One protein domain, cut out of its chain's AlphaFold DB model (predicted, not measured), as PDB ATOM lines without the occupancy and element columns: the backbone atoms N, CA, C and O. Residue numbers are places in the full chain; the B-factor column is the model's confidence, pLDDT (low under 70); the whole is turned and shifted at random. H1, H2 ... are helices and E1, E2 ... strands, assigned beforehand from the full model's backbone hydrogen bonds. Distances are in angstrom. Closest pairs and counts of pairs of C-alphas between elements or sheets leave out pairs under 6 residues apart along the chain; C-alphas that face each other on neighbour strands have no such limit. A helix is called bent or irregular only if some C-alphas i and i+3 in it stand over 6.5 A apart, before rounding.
ATOM      1  N   PHE A 509      25.358 -29.422  37.569       76.88
ATOM      2  CA  PHE A 509      24.840 -29.986  38.810       76.88
ATOM      3  C   PHE A 509      25.307 -29.223  40.059       76.88
ATOM      4  O   PHE A 509      24.557 -29.073  41.018       76.88
ATOM      5  N   ARG A 510      26.539 -28.704  40.035       80.56
ATOM      6  CA  ARG A 510      27.157 -28.005  41.164       80.56
ATOM      7  C   ARG A 510      26.757 -26.530  41.247       80.56
ATOM      8  O   ARG A 510      26.367 -26.065  42.310       80.56
ATOM      9  N   CYS A 511      26.898 -25.779  40.153       81.31
ATOM     10  CA  CYS A 511      26.791 -24.313  40.175       81.31
ATOM     11  C   CYS A 511      25.575 -23.741  39.430       81.31
ATOM     12  O   CYS A 511      25.407 -22.524  39.396       81.31
ATOM     13  N   GLY A 512      24.762 -24.580  38.785       76.69
ATOM     14  CA  GLY A 512      23.565 -24.169  38.044       76.69
ATOM     15  C   GLY A 512      23.820 -23.440  36.717       76.69
ATOM     16  O   GLY A 512      22.862 -23.105  36.023       76.69
ATOM     17  N   ARG A 513      25.080 -23.189  36.321       81.88
ATOM     18  CA  ARG A 513      25.401 -22.568  35.019       81.88
ATOM     19  C   ARG A 513      24.984 -23.471  33.870       81.88
ATOM     20  O   ARG A 513      25.177 -24.677  33.964       81.88
ATOM     21  N   SER A 514      24.505 -22.896  32.774       80.12
ATOM     22  CA  SER A 514      24.224 -23.665  31.562       80.12
ATOM     23  C   SER A 514      25.491 -24.361  31.050       80.12
ATOM     24  O   SER A 514      26.533 -23.720  30.936       80.12
ATOM     25  N   VAL A 515      25.397 -25.655  30.752       81.50
ATOM     26  CA  VAL A 515      26.478 -26.494  30.225       81.50
ATOM     27  C   VAL A 515      26.052 -27.131  28.911       81.50
ATOM     28  O   VAL A 515      24.889 -27.501  28.729       81.50
ATOM     29  N   GLY A 516      26.992 -27.226  27.973       76.31
ATOM     30  CA  GLY A 516      26.757 -27.866  26.679       76.31
ATOM     31  C   GLY A 516      26.623 -29.385  26.808       76.31
ATOM     32  O   GLY A 516      27.067 -29.978  27.788       76.31
ATOM     33  N   ALA A 517      26.061 -30.046  25.791       71.06
ATOM     34  CA  ALA A 517      25.914 -31.510  25.769       71.06
ATOM     35  C   ALA A 517      27.253 -32.276  25.906       71.06
ATOM     36  O   ALA A 517      27.257 -33.435  26.301       71.06
ATOM     37  N   SER A 518      28.384 -31.624  25.616       66.25
ATOM     38  CA  SER A 518      29.744 -32.161  25.762       66.25
ATOM     39  C   SER A 518      30.306 -32.104  27.191       66.25
ATOM     40  O   SER A 518      31.390 -32.620  27.438       66.25
ATOM     41  N   GLU A 519      29.607 -31.470  28.134       71.06
ATOM     42  CA  GLU A 519      30.039 -31.281  29.527       71.06
ATOM     43  C   GLU A 519      29.247 -32.182  30.490       71.06
ATOM     44  O   GLU A 519      28.837 -31.778  31.579       71.06
ATOM     45  N   VAL A 520      28.989 -33.419  30.069       72.19
ATOM     46  CA  VAL A 520      28.294 -34.429  30.867       72.19
ATOM     47  C   VAL A 520      29.310 -35.472  31.324       72.19
ATOM     48  O   VAL A 520      29.920 -36.157  30.507       72.19
ATOM     49  N   LEU A 521      29.514 -35.580  32.635       73.56
ATOM     50  CA  LEU A 521      30.360 -36.603  33.234       73.56
ATOM     51  C   LEU A 521      29.553 -37.906  33.313       73.56
ATOM     52  O   LEU A 521      28.592 -37.984  34.075       73.56
ATOM     53  N   ALA A 522      29.895 -38.902  32.501       76.12
ATOM     54  CA  ALA A 522      29.267 -40.218  32.573       76.12
ATOM     55  C   ALA A 522      29.835 -40.995  33.765       76.12
ATOM     56  O   ALA A 522      31.052 -41.061  33.949       76.12
ATOM     57  N   VAL A 523      28.952 -41.559  34.584       73.62
ATOM     58  CA  VAL A 523      29.323 -42.315  35.781       73.62
ATOM     59  C   VAL A 523      28.690 -43.697  35.708       73.62
ATOM     60  O   VAL A 523      27.492 -43.815  35.426       73.62
ATOM     61  N   THR A 524      29.484 -44.733  35.962       68.50
ATOM     62  CA  THR A 524      29.024 -46.123  36.045       68.50
ATOM     63  C   THR A 524      28.979 -46.568  37.505       68.50
ATOM     64  O   THR A 524      29.894 -46.320  38.292       68.50
ATOM     65  N   GLY A 525      27.865 -47.188  37.903       66.31
ATOM     66  CA  GLY A 525      27.686 -47.687  39.264       66.31
ATOM     67  C   GLY A 525      28.542 -48.926  39.511       66.31
ATOM     68  O   GLY A 525      28.397 -49.932  38.816       66.31
ATOM     69  N   GLY A 526      29.416 -48.885  40.517       58.59
ATOM     70  CA  GLY A 526      30.117 -50.079  40.982       58.59
ATOM     71  C   GLY A 526      29.139 -51.074  41.620       58.59
ATOM     72  O   GLY A 526      28.442 -50.726  42.567       58.59
ATOM     73  N   SER A 527      29.129 -52.320  41.130       53.12
ATOM     74  CA  SER A 527      28.471 -53.506  41.723       53.12
ATOM     75  C   SER A 527      26.985 -53.803  41.415       53.12
ATOM     76  O   SER A 527      26.399 -54.656  42.083       53.12
ATOM     77  N   LEU A 528      26.370 -53.244  40.368       45.94
ATOM     78  CA  LEU A 528      25.087 -53.766  39.855       45.94
ATOM     79  C   LEU A 528      25.188 -54.038  38.352       45.94
ATOM     80  O   LEU A 528      25.254 -53.110  37.549       45.94
ATOM     81  N   ALA A 529      25.202 -55.323  37.993       47.91
ATOM     82  CA  ALA A 529      25.539 -55.861  36.674       47.91
ATOM     83  C   ALA A 529      24.563 -55.529  35.521       47.91
ATOM     84  O   ALA A 529      24.606 -56.215  34.513       47.91
ATOM     85  N   ASP A 530      23.720 -54.495  35.628       53.00
ATOM     86  CA  ASP A 530      22.763 -54.119  34.568       53.00
ATOM     87  C   ASP A 530      22.337 -52.631  34.589       53.00
ATOM     88  O   ASP A 530      21.216 -52.279  34.220       53.00
ATOM     89  N   SER A 531      23.202 -51.706  35.021       50.78
ATOM     90  CA  SER A 531      22.843 -50.275  35.081       50.78
ATOM     91  C   SER A 531      23.571 -49.423  34.035       50.78
ATOM     92  O   SER A 531      24.796 -49.361  33.997       50.78
ATOM     93  N   GLY A 532      22.790 -48.769  33.165       59.56
ATOM     94  CA  GLY A 532      23.277 -47.815  32.166       59.56
ATOM     95  C   GLY A 532      23.988 -46.611  32.791       59.56
ATOM     96  O   GLY A 532      23.744 -46.257  33.945       59.56
ATOM     97  N   SER A 533      24.873 -45.974  32.024       65.69
ATOM     98  CA  SER A 533      25.617 -44.798  32.476       65.69
ATOM     99  C   SER A 533      24.681 -43.611  32.729       65.69
ATOM    100  O   SER A 533      23.818 -43.279  31.913       65.69
ATOM    101  N   VAL A 534      24.847 -42.956  33.882       70.12
ATOM    102  CA  VAL A 534      24.118 -41.725  34.211       70.12
ATOM    103  C   VAL A 534      25.030 -40.543  33.916       70.12
ATOM    104  O   VAL A 534      26.133 -40.438  34.451       70.12
ATOM    105  N   GLY A 535      24.574 -39.653  33.038       78.31
ATOM    106  CA  GLY A 535      25.288 -38.432  32.701       78.31
ATOM    107  C   GLY A 535      25.015 -37.311  33.703       78.31
ATOM    108  O   GLY A 535      23.884 -36.841  33.805       78.31
ATOM    109  N   ILE A 536      26.048 -36.839  34.402       77.56
ATOM    110  CA  ILE A 536      25.972 -35.701  35.324       77.56
ATOM    111  C   ILE A 536      26.491 -34.440  34.612       77.56
ATOM    112  O   ILE A 536      27.697 -34.324  34.384       77.56
ATOM    113  N   PRO A 537      25.630 -33.470  34.254       78.94
ATOM    114  CA  PRO A 537      26.076 -32.220  33.641       78.94
ATOM    115  C   PRO A 537      26.961 -31.433  34.619       78.94
ATOM    116  O   PRO A 537      26.533 -31.118  35.728       78.94
ATOM    117  N   CYS A 538      28.195 -31.091  34.243       82.06
ATOM    118  CA  CYS A 538      29.113 -30.333  35.092       82.06
ATOM    119  C   CYS A 538      30.012 -29.409  34.264       82.06
ATOM    120  O   CYS A 538      30.697 -29.869  33.357       82.06
ATOM    121  N   CYS A 539      30.039 -28.108  34.579       84.81
ATOM    122  CA  CYS A 539      30.869 -27.162  33.834       84.81
ATOM    123  C   CYS A 539      32.351 -27.435  34.103       84.81
ATOM    124  O   CYS A 539      32.710 -27.930  35.179       84.81
ATOM    125  N   ALA A 540      33.222 -27.051  33.169       83.19
ATOM    126  CA  ALA A 540      34.667 -27.246  33.306       83.19
ATOM    127  C   ALA A 540      35.233 -26.786  34.670       83.19
ATOM    128  O   ALA A 540      36.063 -27.477  35.257       83.19
ATOM    129  N   GLY A 541      34.732 -25.670  35.216       83.00
ATOM    130  CA  GLY A 541      35.179 -25.124  36.504       83.00
ATOM    131  C   GLY A 541      34.764 -25.933  37.740       83.00
ATOM    132  O   GLY A 541      35.426 -25.844  38.766       83.00
ATOM    133  N   CYS A 542      33.701 -26.739  37.658       84.25
ATOM    134  CA  CYS A 542      33.215 -27.561  38.774       84.25
ATOM    135  C   CYS A 542      33.576 -29.048  38.632       84.25
ATOM    136  O   CYS A 542      33.261 -29.844  39.516       84.25
ATOM    137  N   ARG A 543      34.226 -29.439  37.527       84.62
ATOM    138  CA  ARG A 543      34.493 -30.842  37.186       84.62
ATOM    139  C   ARG A 543      35.357 -31.559  38.226       84.62
ATOM    140  O   ARG A 543      35.030 -32.680  38.592       84.62
ATOM    141  N   TYR A 544      36.411 -30.911  38.724       81.19
ATOM    142  CA  TYR A 544      37.310 -31.504  39.723       81.19
ATOM    143  C   TYR A 544      36.606 -31.788  41.055       81.19
ATOM    144  O   TYR A 544      36.722 -32.889  41.581       81.19
ATOM    145  N   GLU A 545      35.811 -30.843  41.565       78.31
ATOM    146  CA  GLU A 545      35.020 -31.065  42.785       78.31
ATOM    147  C   GLU A 545      33.930 -32.123  42.590       78.31
ATOM    148  O   GLU A 545      33.628 -32.879  43.509       78.31
ATOM    149  N   ALA A 546      33.326 -32.181  41.400       78.94
ATOM    150  CA  ALA A 546      32.354 -33.218  41.082       78.94
ATOM    151  C   ALA A 546      33.004 -34.609  41.061       78.94
ATOM    152  O   ALA A 546      32.401 -35.555  41.555       78.94
ATOM    153  N   MET A 547      34.234 -34.733  40.551       81.75
ATOM    154  CA  MET A 547      34.986 -35.988  40.600       81.75
ATOM    155  C   MET A 547      35.359 -36.396  42.030       81.75
ATOM    156  O   MET A 547      35.187 -37.560  42.364       81.75
ATOM    157  N   ASP A 548      35.774 -35.456  42.885       78.88
ATOM    158  CA  ASP A 548      36.050 -35.734  44.307       78.88
ATOM    159  C   ASP A 548      34.795 -36.230  45.052       78.88
ATOM    160  O   ASP A 548      34.846 -37.163  45.849       78.88
ATOM    161  N   LEU A 549      33.627 -35.652  44.752       77.62
ATOM    162  CA  LEU A 549      32.346 -36.102  45.306       77.62
ATOM    163  C   LEU A 549      31.946 -37.507  44.846       77.62
ATOM    164  O   LEU A 549      31.393 -38.268  45.639       77.62
ATOM    165  N   LEU A 550      32.198 -37.838  43.579       79.00
ATOM    166  CA  LEU A 550      31.900 -39.157  43.020       79.00
ATOM    167  C   LEU A 550      32.835 -40.231  43.573       79.00
ATOM    168  O   LEU A 550      32.364 -41.309  43.930       79.00
ATOM    169  N   ASP A 551      34.116 -39.905  43.739       78.31
ATOM    170  CA  ASP A 551      35.108 -40.798  44.337       78.31
ATOM    171  C   ASP A 551      34.743 -41.135  45.794       78.31
ATOM    172  O   ASP A 551      34.670 -42.303  46.177       78.31
ATOM    173  N   ARG A 552      34.334 -40.130  46.589       75.94
ATOM    174  CA  ARG A 552      33.805 -40.345  47.954       75.94
ATOM    175  C   ARG A 552      32.522 -41.178  47.994       75.94
ATOM    176  O   ARG A 552      32.249 -41.815  49.009       75.94
ATOM    177  N   ALA A 553      31.726 -41.152  46.927       72.19
ATOM    178  CA  ALA A 553      30.516 -41.957  46.787       72.19
ATOM    179  C   ALA A 553      30.788 -43.369  46.226       72.19
ATOM    180  O   ALA A 553      29.844 -44.142  46.070       72.19
ATOM    181  N   GLY A 554      32.049 -43.715  45.931       78.00
ATOM    182  CA  GLY A 554      32.440 -45.012  45.367       78.00
ATOM    183  C   GLY A 554      32.044 -45.194  43.898       78.00
ATOM    184  O   GLY A 554      31.852 -46.323  43.446       78.00
ATOM    185  N   LEU A 555      31.877 -44.096  43.157       77.88
ATOM    186  CA  LEU A 555      31.440 -44.098  41.766       77.88
ATOM    187  C   LEU A 555      32.599 -43.726  40.834       77.88
ATOM    188  O   LEU A 555      33.186 -42.652  40.963       77.88
ATOM    189  N   ALA A 556      32.906 -44.594  39.866       74.06
ATOM    190  CA  ALA A 556      33.986 -44.366  38.910       74.06
ATOM    191  C   ALA A 556      33.467 -43.676  37.628       74.06
ATOM    192  O   ALA A 556      32.370 -43.992  37.152       74.06
ATOM    193  N   PRO A 557      34.231 -42.734  37.045       69.19
ATOM    194  CA  PRO A 557      33.893 -42.144  35.754       69.19
ATOM    195  C   PRO A 557      34.001 -43.192  34.637       69.19
ATOM    196  O   PRO A 557      34.965 -43.955  34.581       69.19
ATOM    197  N   ASP A 558      33.025 -43.203  33.734       66.44
ATOM    198  CA  ASP A 558      33.009 -44.090  32.571       66.44
ATOM    199  C   ASP A 558      34.056 -43.624  31.537       66.44
ATOM    200  O   ASP A 558      33.976 -42.481  31.068       66.44
ATOM    201  N   PRO A 559      35.048 -44.457  31.166       62.06
ATOM    202  CA  PRO A 559      36.045 -44.085  30.168       62.06
ATOM    203  C   PRO A 559      35.482 -43.974  28.737       62.06
ATOM    204  O   PRO A 559      36.184 -43.447  27.872       62.06
ATOM    205  N   TYR A 560      34.242 -44.413  28.471       53.94
ATOM    206  CA  TYR A 560      33.645 -44.421  27.129       53.94
ATOM    207  C   TYR A 560      32.203 -43.868  27.110       53.94
ATOM    208  O   TYR A 560      31.243 -44.635  27.174       53.94
ATOM    209  N   PRO A 561      31.995 -42.544  26.965       49.34
ATOM    210  CA  PRO A 561      30.645 -41.993  26.896       49.34
ATOM    211  C   PRO A 561      29.927 -42.435  25.600       49.34
ATOM    212  O   PRO A 561      30.487 -42.278  24.510       49.34
ATOM    213  N   PRO A 562      28.683 -42.951  25.666       42.88
ATOM    214  CA  PRO A 562      27.910 -43.276  24.472       42.88
ATOM    215  C   PRO A 562      27.474 -42.006  23.722       42.88
ATOM    216  O   PRO A 562      27.159 -40.975  24.320       42.88
TER     217      PRO A 562
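This is residues 509 to 562 of the 634 residues of an uncharacterized protein of Streptomyces sp. cf386 (UniProt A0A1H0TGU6). A small antiparallel hairpin, E1 and E2, has one helix, H1, folded back alongside it, a little off the strands and nearer to E1. Loops extend at both ends of the hairpin, residues 509 to 519 at one and the short link of residues 525 to 533 at the other, while residues 556 to 557 pair briefly with residues 523 to 524 of E1. The printed part has 54 residues, with two strands and then one helix along the chain; the class is mixed, helices and strands, though the named elements hold 22 residues, under half. The whole is compact, with a radius of gyration of the C-alphas of 11.2 A and spans of 33 by 24 by 16 A.

E1, residues 520 to 524, begins at C-alpha 520 (28.294, -34.429, 30.867) and is 12.8 A long. E2, residues 534 to 537, is 9.7 A long. H1, residues 540 to 552, is 19.7 A long and ends at C-alpha 552 (33.805, -40.345, 47.954).

E1 and E2 form a hairpin, antiparallel with 152 degrees between their directions. The C-alphas of Val 520 and Pro 537 face each other at 4.2 A. N 521 and O 536, 2.8 A apart, and N 523 and O 534, 3.0 A, are within hydrogen-bond range. Residues 523 to 524 of E1 also pair antiparallel with residues 556 to 557. E1 and H1 are near each other, with 7 pairs of C-alphas within 10 A. H1 is irregular, with C-alphas 541 and 544 7.5 A apart; 7 of its 9 O i to N i+4 pairs are within hydrogen-bond range.

The two farthest C-alphas, of Arg 513 and Ala 529, are 33.3 A apart. The printed part has no cut. The link from E2 to H1 is tight, that from E1 to E2 short. The mean pLDDT of the printed part is 71.7; residue 518, residues 524 to 533 and residues 557 to 562 are under 70.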